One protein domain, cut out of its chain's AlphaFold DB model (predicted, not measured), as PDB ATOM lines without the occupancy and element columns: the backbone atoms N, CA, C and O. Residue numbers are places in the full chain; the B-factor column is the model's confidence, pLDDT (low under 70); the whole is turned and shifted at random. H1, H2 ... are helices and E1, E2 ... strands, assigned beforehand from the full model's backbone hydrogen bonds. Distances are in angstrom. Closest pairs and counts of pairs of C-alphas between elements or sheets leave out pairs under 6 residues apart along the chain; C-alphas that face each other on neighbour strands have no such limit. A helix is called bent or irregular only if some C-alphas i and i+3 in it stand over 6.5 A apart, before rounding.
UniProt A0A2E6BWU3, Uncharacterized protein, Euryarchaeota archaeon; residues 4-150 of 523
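Overview. This is residues 4 to 150 of the 523 residues of an uncharacterized protein of Euryarchaeota archaeon (UniProt A0A2E6BWU3). A strongly twisted sheet of six strands forms the middle layer, with H1 and H2 over one face and H3 and H4 over the other; the sheet curls round H1, and the loop of residues 73 to 86, of which residue 86 belongs to H3, sticks out from an otherwise compact body. The printed part has 147 residues, with four named helices and six named strands in the order E1 H1 E2 H2 E3 H3 E4 H4 E5 E6. The sheet runs E3 E2 E1 E4 E5 E6, mixed, with its last pair, E5 and E6, an antiparallel hairpin, and the class is mixed, helices and strands. The whole is compact, with a radius of gyration of the C-alphas of 15.2 A and spans of 46 by 34 by 28 A.

Arrangement. E1, residues 4 to 8, is an inner strand, parallel to E2, residues 37 to 42, at 25 degrees, with N 6 and O 39 at 3.0 A. H1, residues 19 to 33, between them in the chain, is on the sheet, which curls round it; its closest C-alpha pair with E6, residues 144 to 149, is Leu 25 and Ala 144, 4.9 A. H2, residues 51 to 59, is on the same face as H1, at a height over the sheet of 10.0 A. The two helices touch, with the C-alphas of Phe 19 and Gly 52 closest at 4.0 A, at a steep tilt of 49 degrees, the same way. E3, residues 64 to 68, is an edge strand, parallel to E2 at 22 degrees, with N 67 and O 40 at 2.9 A. H3, residues 86 to 98, is on the sheet over E2 at a height of 8.7 A, only just slantwise to the strands at 33 degrees on the local plane. E4, residues 108 to 110, is parallel to E1 at 18 degrees, with N 5 and O 108 at 2.8 A. H4, residues 116 to 129, lies over E4 at a height of 8.8 A, along the strands, on the opposite face from H1. With its residues 121 to 125 alone H4 touches H3, the C-alphas of Met 91 and Leu 121 closest at 6.1 A, at a steep tilt of 69 degrees, only just short of about perpendicular. E5, residues 132 to 138, is parallel to E4 at 33 degrees, with N 134 and O 109 at 2.8 A. E5 and the edge strand E6 form the hairpin, at 149 degrees, with N 147 and O 135 at 2.8 A. In H2, H3 and H4 every O i to N i+4 pair is within hydrogen-bond range; in H1 it is 9 of 11.

Along the chain. E1, residues 4 to 8, begins at C-alpha 4 (166.658, 131.172, 307.253). H1, residues 19 to 33, spans 19.2 A and is irregular, with C-alphas 25 and 28 7.8 A apart. E2, residues 37 to 42, spans 16.4 A; H2 and E3 follow at residues 51 to 59 and 64 to 68. H3, residues 86 to 98, spans 18.8 A, and E4 holds residues 108 to 110. H4, residues 116 to 129, spans 20.4 A, and E5, residues 132 to 138, 19.7 A. E6, residues 144 to 149, ends at C-alpha 149 (170.444, 144.809, 304.326).

Size, cuts and confidence. The two C-alphas farthest apart are those of Ser 59 and Asp 80, 47.6 A. The printed part has no cut. The link from E3 to H3, 17 residues, is long. The mean pLDDT of the printed part is 88.0, and residues 73 to 76, 78 to 79 and 113 to 114 are under 70.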
ATOM      1  N   LEU A   4     167.457 129.955 307.179       95.19
ATOM      2  CA  LEU A   4     166.658 131.172 307.253       95.19
ATOM      3  C   LEU A   4     165.895 131.197 308.577       95.19
ATOM      4  O   LEU A   4     165.003 130.377 308.793       95.19
ATOM      5  N   VAL A   5     166.245 132.135 309.452       95.06
ATOM      6  CA  VAL A   5     165.605 132.345 310.754       95.06
ATOM      7  C   VAL A   5     164.613 133.494 310.645       95.06
ATOM      8  O   VAL A   5     164.978 134.609 310.269       95.06
ATOM      9  N   MET A   6     163.356 133.236 310.998       93.12
ATOM     10  CA  MET A   6     162.281 134.227 310.928       93.12
ATOM     11  C   MET A   6     161.366 134.144 312.148       93.12
ATOM     12  O   MET A   6     161.083 133.056 312.646       93.12
ATOM     13  N   ILE A   7     160.875 135.293 312.613       90.69
ATOM     14  CA  ILE A   7     159.784 135.342 313.590       90.69
ATOM     15  C   ILE A   7     158.468 135.349 312.822       90.69
ATOM     16  O   ILE A   7     158.254 136.199 311.959       90.69
ATOM     17  N   VAL A   8     157.582 134.414 313.149       89.25
ATOM     18  CA  VAL A   8     156.266 134.308 312.523       89.25
ATOM     19  C   VAL A   8     155.206 134.743 313.534       89.25
ATOM     20  O   VAL A   8     155.137 134.182 314.632       89.25
ATOM     21  N   PRO A   9     154.377 135.752 313.207       83.31
ATOM     22  CA  PRO A   9     153.328 136.202 314.110       83.31
ATOM     23  C   PRO A   9     152.286 135.098 314.270       83.31
ATOM     24  O   PRO A   9     152.029 134.351 313.332       83.31
ATOM     25  N   GLY A  10     151.655 135.008 315.441       81.75
ATOM     26  CA  GLY A  10     150.639 133.983 315.703       81.75
ATOM     27  C   GLY A  10     149.322 134.175 314.946       81.75
ATOM     28  O   GLY A  10     148.563 133.227 314.777       81.75
ATOM     29  N   ASN A  11     149.027 135.401 314.506       81.38
ATOM     30  CA  ASN A  11     147.806 135.760 313.789       81.38
ATOM     31  C   ASN A  11     147.970 137.078 313.006       81.38
ATOM     32  O   ASN A  11     149.022 137.723 313.041       81.38
ATOM     33  N   GLY A  12     146.902 137.486 312.317       82.06
ATOM     34  CA  GLY A  12     146.823 138.758 311.604       82.06
ATOM     35  C   GLY A  12     147.301 138.672 310.154       82.06
ATOM     36  O   GLY A  12     147.583 137.584 309.656       82.06
ATOM     37  N   PRO A  13     147.400 139.816 309.455       78.31
ATOM     38  CA  PRO A  13     147.678 139.825 308.024       78.31
ATOM     39  C   PRO A  13     149.037 139.207 307.690       78.31
ATOM     40  O   PRO A  13     149.185 138.647 306.619       78.31
ATOM     41  N   ASN A  14     150.024 139.242 308.582       83.31
ATOM     42  CA  ASN A  14     151.359 138.699 308.305       83.31
ATOM     43  C   ASN A  14     151.527 137.228 308.736       83.31
ATOM     44  O   ASN A  14     152.648 136.720 308.748       83.31
ATOM     45  N   HIS A  15     150.441 136.550 309.124       89.75
ATOM     46  CA  HIS A  15     150.466 135.131 309.474       89.75
ATOM     47  C   HIS A  15     150.286 134.256 308.214       89.75
ATOM     48  O   HIS A  15     149.337 134.480 307.467       89.75
ATOM     49  N   PRO A  16     151.177 133.278 307.951       92.44
ATOM     50  CA  PRO A  16     151.117 132.416 306.766       92.44
ATOM     51  C   PRO A  16     150.220 131.185 306.993       92.44
ATOM     52  O   PRO A  16     150.706 130.057 307.097       92.44
ATOM     53  N   ASP A  17     148.911 131.394 307.105       93.50
ATOM     54  CA  ASP A  17     147.918 130.326 307.296       93.50
ATOM     55  C   ASP A  17     147.591 129.543 306.016       93.50
ATOM     56  O   ASP A  17     147.310 128.349 306.112       93.50
ATOM     57  N   THR A  18     147.684 130.167 304.837       96.00
ATOM     58  CA  THR A  18     147.504 129.505 303.529       96.00
ATOM     59  C   THR A  18     148.767 129.537 302.675       96.00
ATOM     60  O   THR A  18     149.631 130.402 302.859       96.00
ATOM     61  N   PHE A  19     148.869 128.612 301.712       96.56
ATOM     62  CA  PHE A  19     149.951 128.597 300.727       96.56
ATOM     63  C   PHE A  19     150.095 129.943 300.008       96.56
ATOM     64  O   PHE A  19     151.194 130.484 299.961       96.56
ATOM     65  N   GLU A  20     149.006 130.522 299.493       95.81
ATOM     66  CA  GLU A  20     149.049 131.795 298.760       95.81
ATOM     67  C   GLU A  20     149.568 132.925 299.646       95.81
ATOM     68  O   GLU A  20     150.339 133.773 299.193       95.81
ATOM     69  N   ARG A  21     149.182 132.926 300.929       93.25
ATOM     70  CA  ARG A  21     149.657 133.941 301.865       93.25
ATOM     71  C   ARG A  21     151.136 133.756 302.170       93.25
ATOM     72  O   ARG A  21     151.885 134.728 302.113       93.25
ATOM     73  N   ALA A  22     151.571 132.532 302.450       94.81
ATOM     74  CA  ALA A  22     152.978 132.226 302.671       94.81
ATOM     75  C   ALA A  22     153.835 132.570 301.445       94.81
ATOM     76  O   ALA A  22     154.893 133.179 301.599       94.81
ATOM     77  N   ASP A  23     153.366 132.227 300.243       95.75
ATOM     78  CA  ASP A  23     154.044 132.529 298.984       95.75
ATOM     79  C   ASP A  23     154.171 134.048 298.803       95.75
ATOM     80  O   ASP A  23     155.283 134.547 298.632       95.75
ATOM     81  N   SER A  24     153.085 134.801 299.011       93.94
ATOM     82  CA  SER A  24     153.126 136.269 298.954       93.94
ATOM     83  C   SER A  24     154.110 136.889 299.951       93.94
ATOM     84  O   SER A  24     154.701 137.915 299.649       93.94
ATOM     85  N   LEU A  25     154.313 136.284 301.128       91.94
ATOM     86  CA  LEU A  25     155.142 136.854 302.197       91.94
ATOM     87  C   LEU A  25     156.618 136.432 302.136       91.94
ATOM     88  O   LEU A  25     157.485 137.195 302.566       91.94
ATOM     89  N   TYR A  26     156.917 135.219 301.665       94.50
ATOM     90  CA  TYR A  26     158.234 134.600 301.872       94.50
ATOM     91  C   TYR A  26     158.864 133.988 300.619       94.50
ATOM     92  O   TYR A  26     160.043 133.636 300.661       94.50
ATOM     93  N   SER A  27     158.144 133.870 299.501       94.81
ATOM     94  CA  SER A  27     158.645 133.198 298.291       94.81
ATOM     95  C   SER A  27     159.891 133.871 297.707       94.81
ATOM     96  O   SER A  27     160.875 133.192 297.391       94.81
ATOM     97  N   ASP A  28     159.893 135.205 297.638       95.25
ATOM     98  CA  ASP A  28     161.041 135.988 297.173       95.25
ATOM     99  C   ASP A  28     162.238 135.862 298.131       95.25
ATOM    100  O   ASP A  28     163.354 135.568 297.703       95.25
ATOM    101  N   LEU A  29     161.996 135.961 299.443       94.75
ATOM    102  CA  LEU A  29     163.022 135.793 300.478       94.75
ATOM    103  C   LEU A  29     163.688 134.413 300.421       94.75
ATOM    104  O   LEU A  29     164.914 134.312 300.412       94.75
ATOM    105  N   ILE A  30     162.893 133.343 300.374       95.44
ATOM    106  CA  ILE A  30     163.393 131.964 300.298       95.44
ATOM    107  C   ILE A  30     164.225 131.777 299.025       95.44
ATOM    108  O   ILE A  30     165.281 131.148 299.061       95.44
ATOM    109  N   SER A  31     163.781 132.362 297.910       94.62
ATOM    110  CA  SER A  31     164.484 132.265 296.630       94.62
ATOM    111  C   SER A  31     165.811 133.038 296.639       94.62
ATOM    112  O   SER A  31     166.813 132.509 296.169       94.62
ATOM    113  N   LYS A  32     165.848 134.254 297.203       95.50
ATOM    114  CA  LYS A  32     167.051 135.109 297.260       95.50
ATOM    115  C   LYS A  32     168.085 134.661 298.299       95.50
ATOM    116  O   LYS A  32     169.270 134.924 298.119       95.50
ATOM    117  N   THR A  33     167.649 134.021 299.384       93.81
ATOM    118  CA  THR A  33     168.548 133.498 300.432       93.81
ATOM    119  C   THR A  33     169.216 132.186 300.034       93.81
ATOM    120  O   THR A  33     170.250 131.842 300.597       93.81
ATOM    121  N   GLU A  34     168.626 131.435 299.094       92.50
ATOM    122  CA  GLU A  34     169.062 130.073 298.753       92.50
ATOM    123  C   GLU A  34     169.218 129.191 300.013       92.50
ATOM    124  O   GLU A  34     170.122 128.355 300.126       92.50
ATOM    125  N   CYS A  35     168.354 129.416 301.011       93.25
ATOM    126  CA  CYS A  35     168.435 128.723 302.288       93.25
ATOM    127  C   CYS A  35     168.200 127.215 302.119       93.25
ATOM    128  O   CYS A  35     167.410 126.770 301.290       93.25
ATOM    129  N   THR A  36     168.884 126.408 302.932       93.69
ATOM    130  CA  THR A  36     168.740 124.937 302.908       93.69
ATOM    131  C   THR A  36     167.736 124.410 303.929       93.69
ATOM    132  O   THR A  36     167.388 123.232 303.901       93.69
ATOM    133  N   ARG A  37     167.290 125.270 304.850       94.50
ATOM    134  CA  ARG A  37     166.272 124.986 305.865       94.50
ATOM    135  C   ARG A  37     165.656 126.280 306.386       94.50
ATOM    136  O   ARG A  37     166.327 127.315 306.412       94.50
ATOM    137  N   ILE A  38     164.424 126.188 306.872       95.94
ATOM    138  CA  ILE A  38     163.698 127.291 307.509       95.94
ATOM    139  C   ILE A  38     163.565 127.015 309.006       95.94
ATOM    140  O   ILE A  38     163.229 125.905 309.416       95.94
ATOM    141  N   ILE A  39     163.808 128.035 309.822       95.19
ATOM    142  CA  ILE A  39     163.592 128.002 311.268       95.19
ATOM    143  C   ILE A  39     162.606 129.113 311.609       95.19
ATOM    144  O   ILE A  39     162.918 130.302 311.526       95.19
ATOM    145  N   SER A  40     161.401 128.703 311.982       94.19
ATOM    146  CA  SER A  40     160.315 129.585 312.384       94.19
ATOM    147  C   SER A  40     160.305 129.738 313.902       94.19
ATOM    148  O   SER A  40     160.297 128.754 314.644       94.19
ATOM    149  N   LEU A  41     160.301 130.980 314.373       93.06
ATOM    150  CA  LEU A  41     160.196 131.323 315.786       93.06
ATOM    151  C   LEU A  41     158.818 131.921 316.056       93.06
ATOM    152  O   LEU A  41     158.442 132.924 315.448       93.06
ATOM    153  N   ARG A  42     158.063 131.321 316.975       89.88
ATOM    154  CA  ARG A  42     156.693 131.731 317.296       89.88
ATOM    155  C   ARG A  42     156.597 132.340 318.684       89.88
ATOM    156  O   ARG A  42     156.988 131.728 319.673       89.88
ATOM    157  N   GLU A  43     156.032 133.543 318.743       84.62
ATOM    158  CA  GLU A  43     155.818 134.308 319.981       84.62
ATOM    159  C   GLU A  43     154.514 133.917 320.703       84.62
ATOM    160  O   GLU A  43     154.281 134.281 321.848       84.62
ATOM    161  N   ASP A  44     153.619 133.172 320.066       83.25
ATOM    162  CA  ASP A  44     152.317 132.806 320.632       83.25
ATOM    163  C   ASP A  44     152.323 131.450 321.350       83.25
ATOM    164  O   ASP A  44     151.280 130.821 321.509       83.25
ATOM    165  N   SER A  45     153.500 131.012 321.812       81.81
ATOM    166  CA  SER A  45     153.695 129.756 322.554       81.81
ATOM    167  C   SER A  45     153.298 128.483 321.791       81.81
ATOM    168  O   SER A  45     153.162 127.422 322.397       81.81
ATOM    169  N   SER A  46     153.148 128.552 320.464       86.25
ATOM    170  CA  SER A  46     152.933 127.382 319.609       86.25
ATOM    171  C   SER A  46     154.250 126.874 319.018       86.25
ATOM    172  O   SER A  46     155.065 127.651 318.525       86.25
ATOM    173  N   ASN A  47     154.455 125.559 319.042       90.19
ATOM    174  CA  ASN A  47     155.560 124.876 318.361       90.19
ATOM    175  C   ASN A  47     155.144 124.296 316.996       90.19
ATOM    176  O   ASN A  47     155.920 123.578 316.369       90.19
ATOM    177  N   GLU A  48     153.931 124.593 316.528       93.12
ATOM    178  CA  GLU A  48     153.417 124.100 315.253       93.12
ATOM    179  C   GLU A  48     153.793 125.049 314.113       93.12
ATOM    180  O   GLU A  48     153.571 126.265 314.194       93.12
ATOM    181  N   THR A  49     154.323 124.485 313.026       94.81
ATOM    182  CA  THR A  49     154.537 125.225 311.779       94.81
ATOM    183  C   THR A  49     153.185 125.648 311.200       94.81
ATOM    184  O   THR A  49     152.319 124.790 311.020       94.81
ATOM    185  N   PRO A  50     152.976 126.940 310.882       94.81
ATOM    186  CA  PRO A  50     151.772 127.374 310.179       94.81
ATOM    187  C   PRO A  50     151.589 126.616 308.862       94.81
ATOM    188  O   PRO A  50     152.558 126.404 308.132       94.81
ATOM    189  N   VAL A  51     150.349 126.228 308.558       96.19
ATOM    190  CA  VAL A  51     150.034 125.332 307.431       96.19
ATOM    191  C   VAL A  51     150.551 125.891 306.106       96.19
ATOM    192  O   VAL A  51     151.273 125.192 305.401       96.19
ATOM    193  N   GLY A  52     150.288 127.165 305.814       97.19
ATOM    194  CA  GLY A  52     150.777 127.809 304.596       97.19
ATOM    195  C   GLY A  52     152.301 127.818 304.469       97.19
ATOM    196  O   GLY A  52     152.834 127.569 303.388       97.19
ATOM    197  N   LEU A  53     153.020 128.055 305.573       96.69
ATOM    198  CA  LEU A  53     154.487 128.000 305.583       96.69
ATOM    199  C   LEU A  53     155.001 126.575 305.342       96.69
ATOM    200  O   LEU A  53     155.978 126.406 304.614       96.69
ATOM    201  N   GLN A  54     154.350 125.564 305.924       97.75
ATOM    202  CA  GLN A  54     154.692 124.159 305.693       97.75
ATOM    203  C   GLN A  54     154.482 123.777 304.222       97.75
ATOM    204  O   GLN A  54     155.387 123.223 303.606       97.75
ATOM    205  N   GLU A  55     153.334 124.128 303.638       98.06
ATOM    206  CA  GLU A  55     153.021 123.850 302.231       98.06
ATOM    207  C   GLU A  55     154.009 124.540 301.279       98.06
ATOM    208  O   GLU A  55     154.487 123.928 300.319       98.06
ATOM    209  N   LEU A  56     154.377 125.796 301.564       97.75
ATOM    210  CA  LEU A  56     155.404 126.505 300.804       97.75
ATOM    211  C   LEU A  56     156.767 125.814 300.921       97.75
ATOM    212  O   LEU A  56     157.412 125.585 299.896       97.75
ATOM    213  N   ALA A  57     157.196 125.453 302.133       96.88
ATOM    214  CA  ALA A  57     158.469 124.776 302.367       96.88
ATOM    215  C   ALA A  57     158.526 123.418 301.642       96.88
ATOM    216  O   ALA A  57     159.494 123.147 300.927       96.88
ATOM    217  N   ASP A  58     157.455 122.623 301.721       97.44
ATOM    218  CA  ASP A  58     157.328 121.336 301.032       97.44
ATOM    219  C   ASP A  58     157.395 121.510 299.509       97.44
ATOM    220  O   ASP A  58     158.114 120.770 298.831       97.44
ATOM    221  N   SER A  59     156.728 122.537 298.960       97.12
ATOM    222  CA  SER A  59     156.781 122.846 297.520       97.12
ATOM    223  C   SER A  59     158.195 123.181 297.022       97.12
ATOM    224  O   SER A  59     158.503 122.991 295.844       97.12
ATOM    225  N   ARG A  60     159.071 123.649 297.923       95.62
ATOM    226  CA  ARG A  60     160.477 123.983 297.657       95.62
ATOM    227  C   ARG A  60     161.453 122.885 298.095       95.62
ATOM    228  O   ARG A  60     162.653 123.040 297.889       95.62
ATOM    229  N   GLY A  61     160.965 121.782 298.668       95.88
ATOM    230  CA  GLY A  61     161.796 120.701 299.206       95.88
ATOM    231  C   GLY A  61     162.651 121.121 300.404       95.88
ATOM    232  O   GLY A  61     163.731 120.562 300.606       95.88
ATOM    233  N   LEU A  62     162.199 122.116 301.173       96.31
ATOM    234  CA  LEU A  62     162.926 122.672 302.309       96.31
ATOM    235  C   LEU A  62     162.389 122.106 303.628       96.31
ATOM    236  O   LEU A  62     161.189 122.189 303.883       96.31
ATOM    237  N   PRO A  63     163.251 121.579 304.512       96.31
ATOM    238  CA  PRO A  63     162.838 121.255 305.866       96.31
ATOM    239  C   PRO A  63     162.541 122.541 306.647       96.31
ATOM    240  O   PRO A  63     163.277 123.529 306.552       96.31
ATOM    241  N   VAL A  64     161.492 122.497 307.467       95.81
ATOM    242  CA  VAL A  64     161.107 123.575 308.381       95.81
ATOM    243  C   VAL A  64     161.029 123.048 309.810       95.81
ATOM    244  O   VAL A  64     160.462 121.984 310.058       95.81
ATOM    245  N   SER A  65     161.610 123.787 310.754       94.88
ATOM    246  CA  SER A  65     161.425 123.559 312.188       94.88
ATOM    247  C   SER A  65     160.790 124.787 312.828       94.88
ATOM    248  O   SER A  65     161.131 125.921 312.489       94.88
ATOM    249  N   THR A  66     159.854 124.561 313.749       94.88
ATOM    250  CA  THR A  66     159.171 125.638 314.468       94.88
ATOM    251  C   THR A  66     159.449 125.532 315.957       94.88
ATOM    252  O   THR A  66     159.311 124.462 316.550       94.88
ATOM    253  N   HIS A  67     159.841 126.649 316.562       93.50
ATOM    254  CA  HIS A  67     160.187 126.725 317.974       93.50
ATOM    255  C   HIS A  67     159.449 127.871 318.657       93.50
ATOM    256  O   HIS A  67     159.281 128.957 318.097       93.50
ATOM    257  N   THR A  68     159.048 127.642 319.903       90.38
ATOM    258  CA  THR A  68     158.460 128.676 320.755       90.38
ATOM    259  C   THR A  68     159.544 129.597 321.283       90.38
ATOM    260  O   THR A  68     160.516 129.125 321.873       90.38
ATOM    261  N   ILE A  69     159.358 130.902 321.139       88.25
ATOM    262  CA  ILE A  69     160.156 131.909 321.837       88.25
ATOM    263  C   ILE A  69     159.262 132.676 322.800       88.25
ATOM    264  O   ILE A  69     158.056 132.803 322.587       88.25
ATOM    265  N   GLU A  70     159.856 133.188 323.870       79.75
ATOM    266  CA  GLU A  70     159.105 133.944 324.861       79.75
ATOM    267  C   GLU A  70     158.573 135.237 324.245       79.75
ATOM    268  O   GLU A  70     159.320 136.111 323.785       79.75
ATOM    269  N   ARG A  71     157.245 135.371 324.254       74.62
ATOM    270  CA  ARG A  71     156.620 136.678 324.149       74.62
ATOM    271  C   ARG A  71     156.718 137.332 325.501       74.62
ATOM    272  O   ARG A  71     156.264 136.800 326.506       74.62
ATOM    273  N   LEU A  72     157.311 138.508 325.488       71.81
ATOM    274  CA  LEU A  72     157.484 139.271 326.694       71.81
ATOM    275  C   LEU A  72     156.104 139.741 327.179       71.81
ATOM    276  O   LEU A  72     155.417 140.492 326.480       71.81
ATOM    277  N   ASP A  73     155.694 139.228 328.338       65.69
ATOM    278  CA  ASP A  73     154.409 139.500 328.974       65.69
ATOM    279  C   ASP A  73     154.634 140.226 330.312       65.69
ATOM    280  O   ASP A  73     154.972 139.595 331.318       65.69
ATOM    281  N   PRO A  74     154.441 141.557 330.344       60.91
ATOM    282  CA  PRO A  74     154.614 142.357 331.553       60.91
ATOM    283  C   PRO A  74     153.651 141.985 332.684       60.91
ATOM    284  O   PRO A  74     153.890 142.370 333.826       60.91
ATOM    285  N   SER A  75     152.550 141.281 332.395       58.72
ATOM    286  CA  SER A  75     151.553 140.927 333.410       58.72
ATOM    287  C   SER A  75     152.073 139.939 334.451       58.72
ATOM    288  O   SER A  75     151.589 139.932 335.583       58.72
ATOM    289  N   GLY A  76     153.096 139.162 334.092       63.31
ATOM    290  CA  GLY A  76     153.793 138.259 335.001       63.31
ATOM    291  C   GLY A  76     154.923 138.913 335.795       63.31
ATOM    292  O   GLY A  76     155.518 138.237 336.629       63.31
ATOM    293  N   PHE A  77     155.245 140.190 335.544       70.44
ATOM    294  CA  PHE A  77     156.400 140.829 336.172       70.44
ATOM    295  C   PHE A  77     156.109 141.131 337.638       70.44
ATOM    296  O   PHE A  77     155.146 141.812 337.993       70.44
ATOM    297  N   THR A  78     156.979 140.618 338.491       67.56
ATOM    298  CA  THR A  78     156.903 140.751 339.946       67.56
ATOM    299  C   THR A  78     157.566 142.034 340.444       67.56
ATOM    300  O   THR A  78     157.280 142.485 341.552       67.56
ATOM    301  N   GLY A  79     158.420 142.650 339.617       67.81
ATOM    302  CA  GLY A  79     159.245 143.807 339.959       67.81
ATOM    303  C   GLY A  79     160.675 143.434 340.358       67.81
ATOM    304  O   GLY A  79     161.538 144.318 340.397       67.81
ATOM    305  N   ASP A  80     160.951 142.150 340.582       73.12
ATOM    306  CA  ASP A  80     162.283 141.635 340.914       73.12
ATOM    307  C   ASP A  80     163.153 141.402 339.666       73.12
ATOM    308  O   ASP A  80     164.368 141.246 339.774       73.12
ATOM    309  N   GLU A  81     162.568 141.447 338.466       76.19
ATOM    310  CA  GLU A  81     163.280 141.240 337.207       76.19
ATOM    311  C   GLU A  81     164.250 142.400 336.910       76.19
ATOM    312  O   GLU A  81     163.885 143.585 336.998       76.19
ATOM    313  N   ASP A  82     165.484 142.075 336.512       80.62
ATOM    314  CA  ASP A  82     166.469 143.055 336.044       80.62
ATOM    315  C   ASP A  82     166.334 143.284 334.530       80.62
ATOM    316  O   ASP A  82     166.817 142.522 333.687       80.62
ATOM    317  N   GLN A  83     165.689 144.397 334.179       76.06
ATOM    318  CA  GLN A  83     165.461 144.795 332.788       76.06
ATOM    319  C   GLN A  83     166.757 145.149 332.035       76.06
ATOM    320  O   GLN A  83     166.759 145.241 330.805       76.06
ATOM    321  N   GLY A  84     167.874 145.333 332.750       78.75
ATOM    322  CA  GLY A  84     169.207 145.532 332.183       78.75
ATOM    323  C   GLY A  84     169.875 144.242 331.693       78.75
ATOM    324  O   GLY A  84     170.855 144.306 330.931       78.75
ATOM    325  N   THR A  85     169.359 143.078 332.104       84.69
ATOM    326  CA  THR A  85     169.952 141.761 331.822       84.69
ATOM    327  C   THR A  85     168.980 140.758 331.207       84.69
ATOM    328  O   THR A  85     169.447 139.746 330.684       84.69
ATOM    329  N   LEU A  86     167.672 141.040 331.187       88.38
ATOM    330  CA  LEU A  86     166.640 140.155 330.623       88.38
ATOM    331  C   LEU A  86     166.925 139.731 329.170       88.38
ATOM    332  O   LEU A  86     166.659 138.594 328.781       88.38
ATOM    333  N   TRP A  87     167.547 140.610 328.376       92.62
ATOM    334  CA  TRP A  87     167.982 140.292 327.010       92.62
ATOM    335  C   TRP A  87     168.847 139.030 326.939       92.62
ATOM    336  O   TRP A  87     168.757 138.305 325.956       92.62
ATOM    337  N   SER A  88     169.672 138.750 327.954       93.69
ATOM    338  CA  SER A  88     170.607 137.622 327.922       93.69
ATOM    339  C   SER A  88     169.891 136.274 327.973       93.69
ATOM    340  O   SER A  88     170.290 135.345 327.277       93.69
ATOM    341  N   GLU A  89     168.800 136.180 328.729       90.06
ATOM    342  CA  GLU A  89     168.008 134.956 328.861       90.06
ATOM    343  C   GLU A  89     167.176 134.710 327.602       90.06
ATOM    344  O   GLU A  89     167.249 133.634 327.013       90.06
ATOM    345  N   HIS A  90     166.502 135.744 327.091       91.50
ATOM    346  CA  HIS A  90     165.736 135.641 325.846       91.50
ATOM    347  C   HIS A  90     166.640 135.341 324.638       91.50
ATOM    348  O   HIS A  90     166.305 134.515 323.788       91.50
ATOM    349  N   MET A  91     167.810 135.983 324.562       93.88
ATOM    350  CA  MET A  91     168.791 135.738 323.505       93.88
ATOM    351  C   MET A  91     169.346 134.311 323.586       93.88
ATOM    352  O   MET A  91     169.433 133.647 322.555       93.88
ATOM    353  N   ALA A  92     169.650 133.808 324.788       92.25
ATOM    354  CA  ALA A  92     170.058 132.418 325.004       92.25
ATOM    355  C   ALA A  92     168.984 131.415 324.549       92.25
ATOM    356  O   ALA A  92     169.311 130.456 323.847       92.25
ATOM    357  N   THR A  93     167.709 131.666 324.862       90.50
ATOM    358  CA  THR A  93     166.579 130.844 324.397       90.50
ATOM    359  C   THR A  93     166.498 130.807 322.872       90.50
ATOM    360  O   THR A  93     166.385 129.727 322.291       90.50
ATOM    361  N   ILE A  94     166.627 131.957 322.198       92.50
ATOM    362  CA  ILE A  94     166.640 132.014 320.726       92.50
ATOM    363  C   ILE A  94     167.822 131.210 320.166       92.50
ATOM    364  O   ILE A  94     167.624 130.370 319.290       92.50
ATOM    365  N   ILE A  95     169.037 131.421 320.684       93.50
ATOM    366  CA  ILE A  95     170.248 130.708 320.239       93.50
ATOM    367  C   ILE A  95     170.072 129.195 320.384       93.50
ATOM    368  O   ILE A  95     170.357 128.454 319.441       93.50
ATOM    369  N   SER A  96     169.562 128.749 321.536       90.06
ATOM    370  CA  SER A  96     169.323 127.336 321.831       90.06
ATOM    371  C   SER A  96     168.301 126.719 320.880       90.06
ATOM    372  O   SER A  96     168.556 125.660 320.315       90.06
ATOM    373  N   ASN A  97     167.164 127.386 320.672       89.38
ATOM    374  CA  ASN A  97     166.083 126.887 319.822       89.38
ATOM    375  C   ASN A  97     166.488 126.789 318.350       89.38
ATOM    376  O   ASN A  97     166.117 125.842 317.664       89.38
ATOM    377  N   VAL A  98     167.252 127.765 317.862       89.12
ATOM    378  CA  VAL A  98     167.735 127.787 316.475       89.12
ATOM    379  C   VAL A  98     168.902 126.802 316.276       89.12
ATOM    380  O   VAL A  98     169.134 126.316 315.163       89.12
ATOM    381  N   GLY A  99     169.632 126.486 317.350       87.88
ATOM    382  CA  GLY A  99     170.856 125.691 317.301       87.88
ATOM    383  C   GLY A  99     172.020 126.466 316.682       87.88
ATOM    384  O   GLY A  99     172.796 125.898 315.912       87.88
ATOM    385  N   LEU A 100     172.107 127.773 316.962       87.19
ATOM    386  CA  LEU A 100     173.167 128.627 316.428       87.19
ATOM    387  C   LEU A 100     174.497 128.333 317.105       87.19
ATOM    388  O   LEU A 100     174.593 128.221 318.327       87.19
ATOM    389  N   ARG A 101     175.548 128.310 316.293       85.75
ATOM    390  CA  ARG A 101     176.923 128.171 316.756       85.75
ATOM    391  C   ARG A 101     177.710 129.436 316.461       85.75
ATOM    392  O   ARG A 101     177.403 130.163 315.520       85.75
ATOM    393  N   HIS A 102     178.758 129.674 317.245       82.75
ATOM    394  CA  HIS A 102     179.632 130.837 317.049       82.75
ATOM    395  C   HIS A 102     180.339 130.873 315.679       82.75
ATOM    396  O   HIS A 102     180.810 131.931 315.277       82.75
ATOM    397  N   ASP A 103     180.417 129.741 314.973       78.44
ATOM    398  CA  ASP A 103     181.003 129.597 313.637       78.44
ATOM    399  C   ASP A 103     179.966 129.627 312.490       78.44
ATOM    400  O   ASP A 103     180.334 129.458 311.326       78.44
ATOM    401  N   ASP A 104     178.681 129.874 312.778       78.25
ATOM    402  CA  ASP A 104     177.596 129.872 311.784       78.25
ATOM    403  C   ASP A 104     177.394 131.233 311.095       78.25
ATOM    404  O   ASP A 104     176.350 131.878 311.190       78.25
ATOM    405  N   ALA A 105     178.400 131.659 310.330       77.19
ATOM    406  CA  ALA A 105     178.335 132.887 309.532       77.19
ATOM    407  C   ALA A 105     177.422 132.774 308.287       77.19
ATOM    408  O   ALA A 105     177.364 133.700 307.480       77.19
ATOM    409  N   THR A 106     176.738 131.638 308.093       85.50
ATOM    410  CA  THR A 106     175.897 131.357 306.912       85.50
ATOM    411  C   THR A 106     174.401 131.491 307.176       85.50
ATOM    412  O   THR A 106     173.595 131.122 306.324       85.50
ATOM    413  N   THR A 107     174.025 131.976 308.358       91.69
ATOM    414  CA  THR A 107     172.623 132.157 308.734       91.69
ATOM    415  C   THR A 107     172.066 133.467 308.175       91.69
ATOM    416  O   THR A 107     172.687 134.528 308.275       91.69
ATOM    417  N   ASP A 108     170.867 133.388 307.610       94.25
ATOM    418  CA  ASP A 108     170.078 134.523 307.158       94.25
ATOM    419  C   ASP A 108     168.994 134.838 308.195       94.25
ATOM    420  O   ASP A 108     168.232 133.965 308.612       94.25
ATOM    421  N   PHE A 109     168.911 136.099 308.609       93.56
ATOM    422  CA  PHE A 109     167.947 136.576 309.596       93.56
ATOM    423  C   PHE A 109     166.939 137.508 308.936       93.56
ATOM    424  O   PHE A 109     167.309 138.586 308.467       93.56
ATOM    425  N   LEU A 110     165.659 137.140 308.949       92.62
ATOM    426  CA  LEU A 110     164.590 138.065 308.585       92.62
ATOM    427  C   LEU A 110     164.271 138.966 309.779       92.62
ATOM    428  O   LEU A 110     163.677 138.527 310.766       92.62
ATOM    429  N   ILE A 111     164.621 140.246 309.674       86.25
ATOM    430  CA  ILE A 111     164.269 141.254 310.673       86.25
ATOM    431  C   ILE A 111     163.044 142.003 310.158       86.25
ATOM    432  O   ILE A 111     163.164 142.965 309.401       86.25
ATOM    433  N   GLY A 112     161.854 141.553 310.561       73.00
ATOM    434  CA  GLY A 112     160.625 142.212 310.137       73.00
ATOM    435  C   GLY A 112     159.408 141.965 311.026       73.00
ATOM    436  O   GLY A 112     159.221 142.721 311.993       73.00
ATOM    437  N   PRO A 113     158.553 140.974 310.701       60.78
ATOM    438  CA  PRO A 113     157.353 140.677 311.478       60.78
ATOM    439  C   PRO A 113     157.707 140.129 312.874       60.78
ATOM    440  O   PRO A 113     158.727 139.472 313.049       60.78
ATOM    441  N   GLY A 114     156.876 140.436 313.877       64.56
ATOM    442  CA  GLY A 114     157.092 140.066 315.287       64.56
ATOM    443  C   GLY A 114     157.209 141.268 316.229       64.56
ATOM    444  O   GLY A 114     157.130 142.428 315.804       64.56
ATOM    445  N   SER A 115     157.375 141.005 317.526       72.88
ATOM    446  CA  SER A 115     157.605 142.063 318.513       72.88
ATOM    447  C   SER A 115     158.918 142.810 318.238       72.88
ATOM    448  O   SER A 115     159.926 142.234 317.822       72.88
ATOM    449  N   GLY A 116     158.935 144.122 318.510       78.88
ATOM    450  CA  GLY A 116     160.153 144.930 318.378       78.88
ATOM    451  C   GLY A 116     161.314 144.407 319.233       78.88
ATOM    452  O   GLY A 116     162.467 144.555 318.844       78.88
ATOM    453  N   TRP A 117     161.015 143.743 320.354       86.25
ATOM    454  CA  TRP A 117     161.992 143.105 321.234       86.25
ATOM    455  C   TRP A 117     162.715 141.937 320.564       86.25
ATOM    456  O   TRP A 117     163.924 142.019 320.348       86.25
ATOM    457  N   ASN A 118     161.993 140.891 320.159       88.00
ATOM    458  CA  ASN A 118     162.623 139.689 319.610       88.00
ATOM    459  C   ASN A 118     163.304 139.961 318.260       88.00
ATOM    460  O   ASN A 118     164.400 139.458 318.015       88.00
ATOM    461  N   ALA A 119     162.737 140.840 317.425       87.25
ATOM    462  CA  ALA A 119     163.401 141.292 316.200       87.25
ATOM    463  C   ALA A 119     164.738 142.009 316.493       87.25
ATOM    464  O   ALA A 119     165.720 141.824 315.776       87.25
ATOM    465  N   SER A 120     164.806 142.795 317.573       90.31
ATOM    466  CA  SER A 120     166.045 143.466 317.985       90.31
ATOM    467  C   SER A 120     167.072 142.496 318.576       90.31
ATOM    468  O   SER A 120     168.274 142.658 318.348       90.31
ATOM    469  N   LEU A 121     166.624 141.450 319.278       92.75
ATOM    470  CA  LEU A 121     167.503 140.376 319.748       92.75
ATOM    471  C   LEU A 121     168.080 139.560 318.585       92.75
ATOM    472  O   LEU A 121     169.273 139.274 318.605       92.75
ATOM    473  N   LEU A 122     167.305 139.267 317.534       92.56
ATOM    474  CA  LEU A 122     167.841 138.641 316.315       92.56
ATOM    475  C   LEU A 122     168.927 139.502 315.658       92.56
ATOM    476  O   LEU A 122     169.983 138.988 315.293       92.56
ATOM    477  N   SER A 123     168.722 140.820 315.577       91.50
ATOM    478  CA  SER A 123     169.759 141.739 315.083       91.50
ATOM    479  C   SER A 123     171.004 141.760 315.983       91.50
ATOM    480  O   SER A 123     172.121 141.943 315.495       91.50
ATOM    481  N   SER A 124     170.831 141.569 317.295       93.75
ATOM    482  CA  SER A 124     171.934 141.479 318.260       93.75
ATOM    483  C   SER A 124     172.713 140.167 318.100       93.75
ATOM    484  O   SER A 124     173.940 140.180 318.125       93.75
ATOM    485  N   ILE A 125     172.019 139.049 317.863       94.25
ATOM    486  CA  ILE A 125     172.611 137.740 317.539       94.25
ATOM    487  C   ILE A 125     173.422 137.824 316.251       94.25
ATOM    488  O   ILE A 125     174.597 137.460 316.256       94.25
ATOM    489  N   HIS A 126     172.835 138.372 315.185       92.12
ATOM    490  CA  HIS A 126     173.535 138.651 313.929       92.12
ATOM    491  C   HIS A 126     174.805 139.474 314.170       92.12
ATOM    492  O   HIS A 126     175.872 139.136 313.667       92.12
ATOM    493  N   SER A 127     174.730 140.498 315.021       90.94
ATOM    494  CA  SER A 127     175.905 141.304 315.349       90.94
ATOM    495  C   SER A 127     177.012 140.483 316.017       90.94
ATOM    496  O   SER A 127     178.168 140.864 315.886       90.94
ATOM    497  N   VAL A 128     176.720 139.383 316.720       92.50
ATOM    498  CA  VAL A 128     177.732 138.511 317.347       92.50
ATOM    499  C   VAL A 128     178.349 137.536 316.344       92.50
ATOM    500  O   VAL A 128     179.574 137.469 316.270       92.50
ATOM    501  N   ILE A 129     177.529 136.787 315.597       90.00
ATOM    502  CA  ILE A 129     177.996 135.656 314.767       90.00
ATOM    503  C   ILE A 129     178.115 135.970 313.269       90.00
ATOM    504  O   ILE A 129     178.630 135.159 312.502       90.00
ATOM    505  N   GLY A 130     177.668 137.149 312.838       89.12
ATOM    506  CA  GLY A 130     177.595 137.525 311.430       89.12
ATOM    507  C   GLY A 130     176.373 136.926 310.732       89.12
ATOM    508  O   GLY A 130     175.307 136.776 311.329       89.12
ATOM    509  N   GLY A 131     176.527 136.619 309.442       89.38
ATOM    510  CA  GLY A 131     175.422 136.238 308.561       89.38
ATOM    511  C   GLY A 131     174.813 137.432 307.830       89.38
ATOM    512  O   GLY A 131     175.392 138.524 307.778       89.38
ATOM    513  N   SER A 132     173.632 137.236 307.251       91.88
ATOM    514  CA  SER A 132     172.924 138.293 306.519       91.88
ATOM    515  C   SER A 132     171.668 138.729 307.252       91.88
ATOM    516  O   SER A 132     170.917 137.902 307.760       91.88
ATOM    517  N   ILE A 133     171.393 140.030 307.227       92.25
ATOM    518  CA  ILE A 133     170.084 140.565 307.594       92.25
ATOM    519  C   ILE A 133     169.267 140.753 306.323       92.25
ATOM    520  O   ILE A 133     169.737 141.354 305.356       92.25
ATOM    521  N   TRP A 134     168.029 140.290 306.368       93.06
ATOM    522  CA  TRP A 134     167.027 140.478 305.336       93.06
ATOM    523  C   TRP A 134     165.838 141.247 305.881       93.06
ATOM    524  O   TRP A 134     165.503 141.177 307.066       93.06
ATOM    525  N   VAL A 135     165.210 141.992 304.985       90.75
ATOM    526  CA  VAL A 135     164.059 142.839 305.254       90.75
ATOM    527  C   VAL A 135     163.034 142.603 304.166       90.75
ATOM    528  O   VAL A 135     163.396 142.589 302.994       90.75
ATOM    529  N   SER A 136     161.771 142.466 304.552       87.44
ATOM    530  CA  SER A 136     160.656 142.405 303.609       87.44
ATOM    531  C   SER A 136     159.920 143.739 303.579       87.44
ATOM    532  O   SER A 136     159.559 144.274 304.635       87.44
ATOM    533  N   VAL A 137     159.687 144.256 302.376       85.81
ATOM    534  CA  VAL A 137     158.825 145.411 302.100       85.81
ATOM    535  C   VAL A 137     157.613 144.893 301.336       85.81
ATOM    536  O   VAL A 137     157.775 144.101 300.415       85.81
ATOM    537  N   LEU A 138     156.411 145.276 301.764       82.94
ATOM    538  CA  LEU A 138     155.180 144.907 301.070       82.94
ATOM    539  C   LEU A 138     154.901 145.941 299.983       82.94
ATOM    540  O   LEU A 138     154.980 147.135 300.268       82.94
ATOM    541  N   ASP A 139     154.562 145.485 298.783       81.94
ATOM    542  CA  ASP A 139     154.002 146.339 297.740       81.94
ATOM    543  C   ASP A 139     152.512 146.649 297.986       81.94
ATOM    544  O   ASP A 139     151.899 146.183 298.956       81.94
ATOM    545  N   ASP A 140     151.925 147.452 297.094       76.44
ATOM    546  CA  ASP A 140     150.515 147.854 297.143       76.44
ATOM    547  C   ASP A 140     149.546 146.661 297.024       76.44
ATOM    548  O   ASP A 140     148.402 146.732 297.487       76.44
ATOM    549  N   GLU A 141     149.989 145.548 296.430       79.31
ATOM    550  CA  GLU A 141     149.234 144.298 296.335       79.31
ATOM    551  C   GLU A 141     149.423 143.385 297.564       79.31
ATOM    552  O   GLU A 141     148.747 142.357 297.693       79.31
ATOM    553  N   GLY A 142     150.285 143.771 298.508       79.12
ATOM    554  CA  GLY A 142     150.581 143.024 299.724       79.12
ATOM    555  C   GLY A 142     151.511 141.830 299.510       79.12
ATOM    556  O   GLY A 142     151.514 140.924 300.356       79.12
ATOM    557  N   VAL A 143     152.266 141.819 298.408       86.06
ATOM    558  CA  VAL A 143     153.347 140.873 298.114       86.06
ATOM    559  C   VAL A 143     154.657 141.434 298.666       86.06
ATOM    560  O   VAL A 143     154.956 142.621 298.568       86.06
ATOM    561  N   ALA A 144     155.426 140.575 299.324       89.06
ATOM    562  CA  ALA A 144     156.674 140.940 299.963       89.06
ATOM    563  C   ALA A 144     157.851 140.816 298.994       89.06
ATOM    564  O   ALA A 144     158.176 139.720 298.535       89.06
ATOM    565  N   GLU A 145     158.565 141.918 298.793       90.75
ATOM    566  CA  GLU A 145     159.899 141.907 298.212       90.75
ATOM    567  C   GLU A 145     160.955 141.901 299.325       90.75
ATOM    568  O   GLU A 145     160.924 142.700 300.266       90.75
ATOM    569  N   ALA A 146     161.902 140.970 299.226       91.69
ATOM    570  CA  ALA A 146     162.990 140.799 300.167       91.69
ATOM    571  C   ALA A 146     164.265 141.510 299.701       91.69
ATOM    572  O   ALA A 146     164.763 141.316 298.587       91.69
ATOM    573  N   PHE A 147     164.858 142.268 300.613       91.00
ATOM    574  CA  PHE A 147     166.094 143.004 300.402       91.00
ATOM    575  C   PHE A 147     167.131 142.575 301.428       91.00
ATOM    576  O   PHE A 147     166.863 142.520 302.632       91.00
ATOM    577  N   ARG A 148     168.348 142.309 300.953       91.00
ATOM    578  CA  ARG A 148     169.489 142.091 301.835       91.00
ATOM    579  C   ARG A 148     169.948 143.442 302.368       91.00
ATOM    580  O   ARG A 148     170.338 144.314 301.596       91.00
ATOM    581  N   ASN A 149     169.936 143.608 303.683       86.62
ATOM    582  CA  ASN A 149     170.444 144.809 304.326       86.62
ATOM    583  C   ASN A 149     171.965 144.690 304.513       86.62
ATOM    584  O   ASN A 149     172.449 144.034 305.444       86.62
ATOM    585  N   GLY A 150     172.728 145.318 303.614       80.94
ATOM    586  CA  GLY A 150     174.179 145.419 303.748       80.94
ATOM    587  C   GLY A 150     174.554 146.093 305.073       80.94
ATOM    588  O   GLY A 150     173.905 147.031 305.519       80.94
TER     589      GLY A 150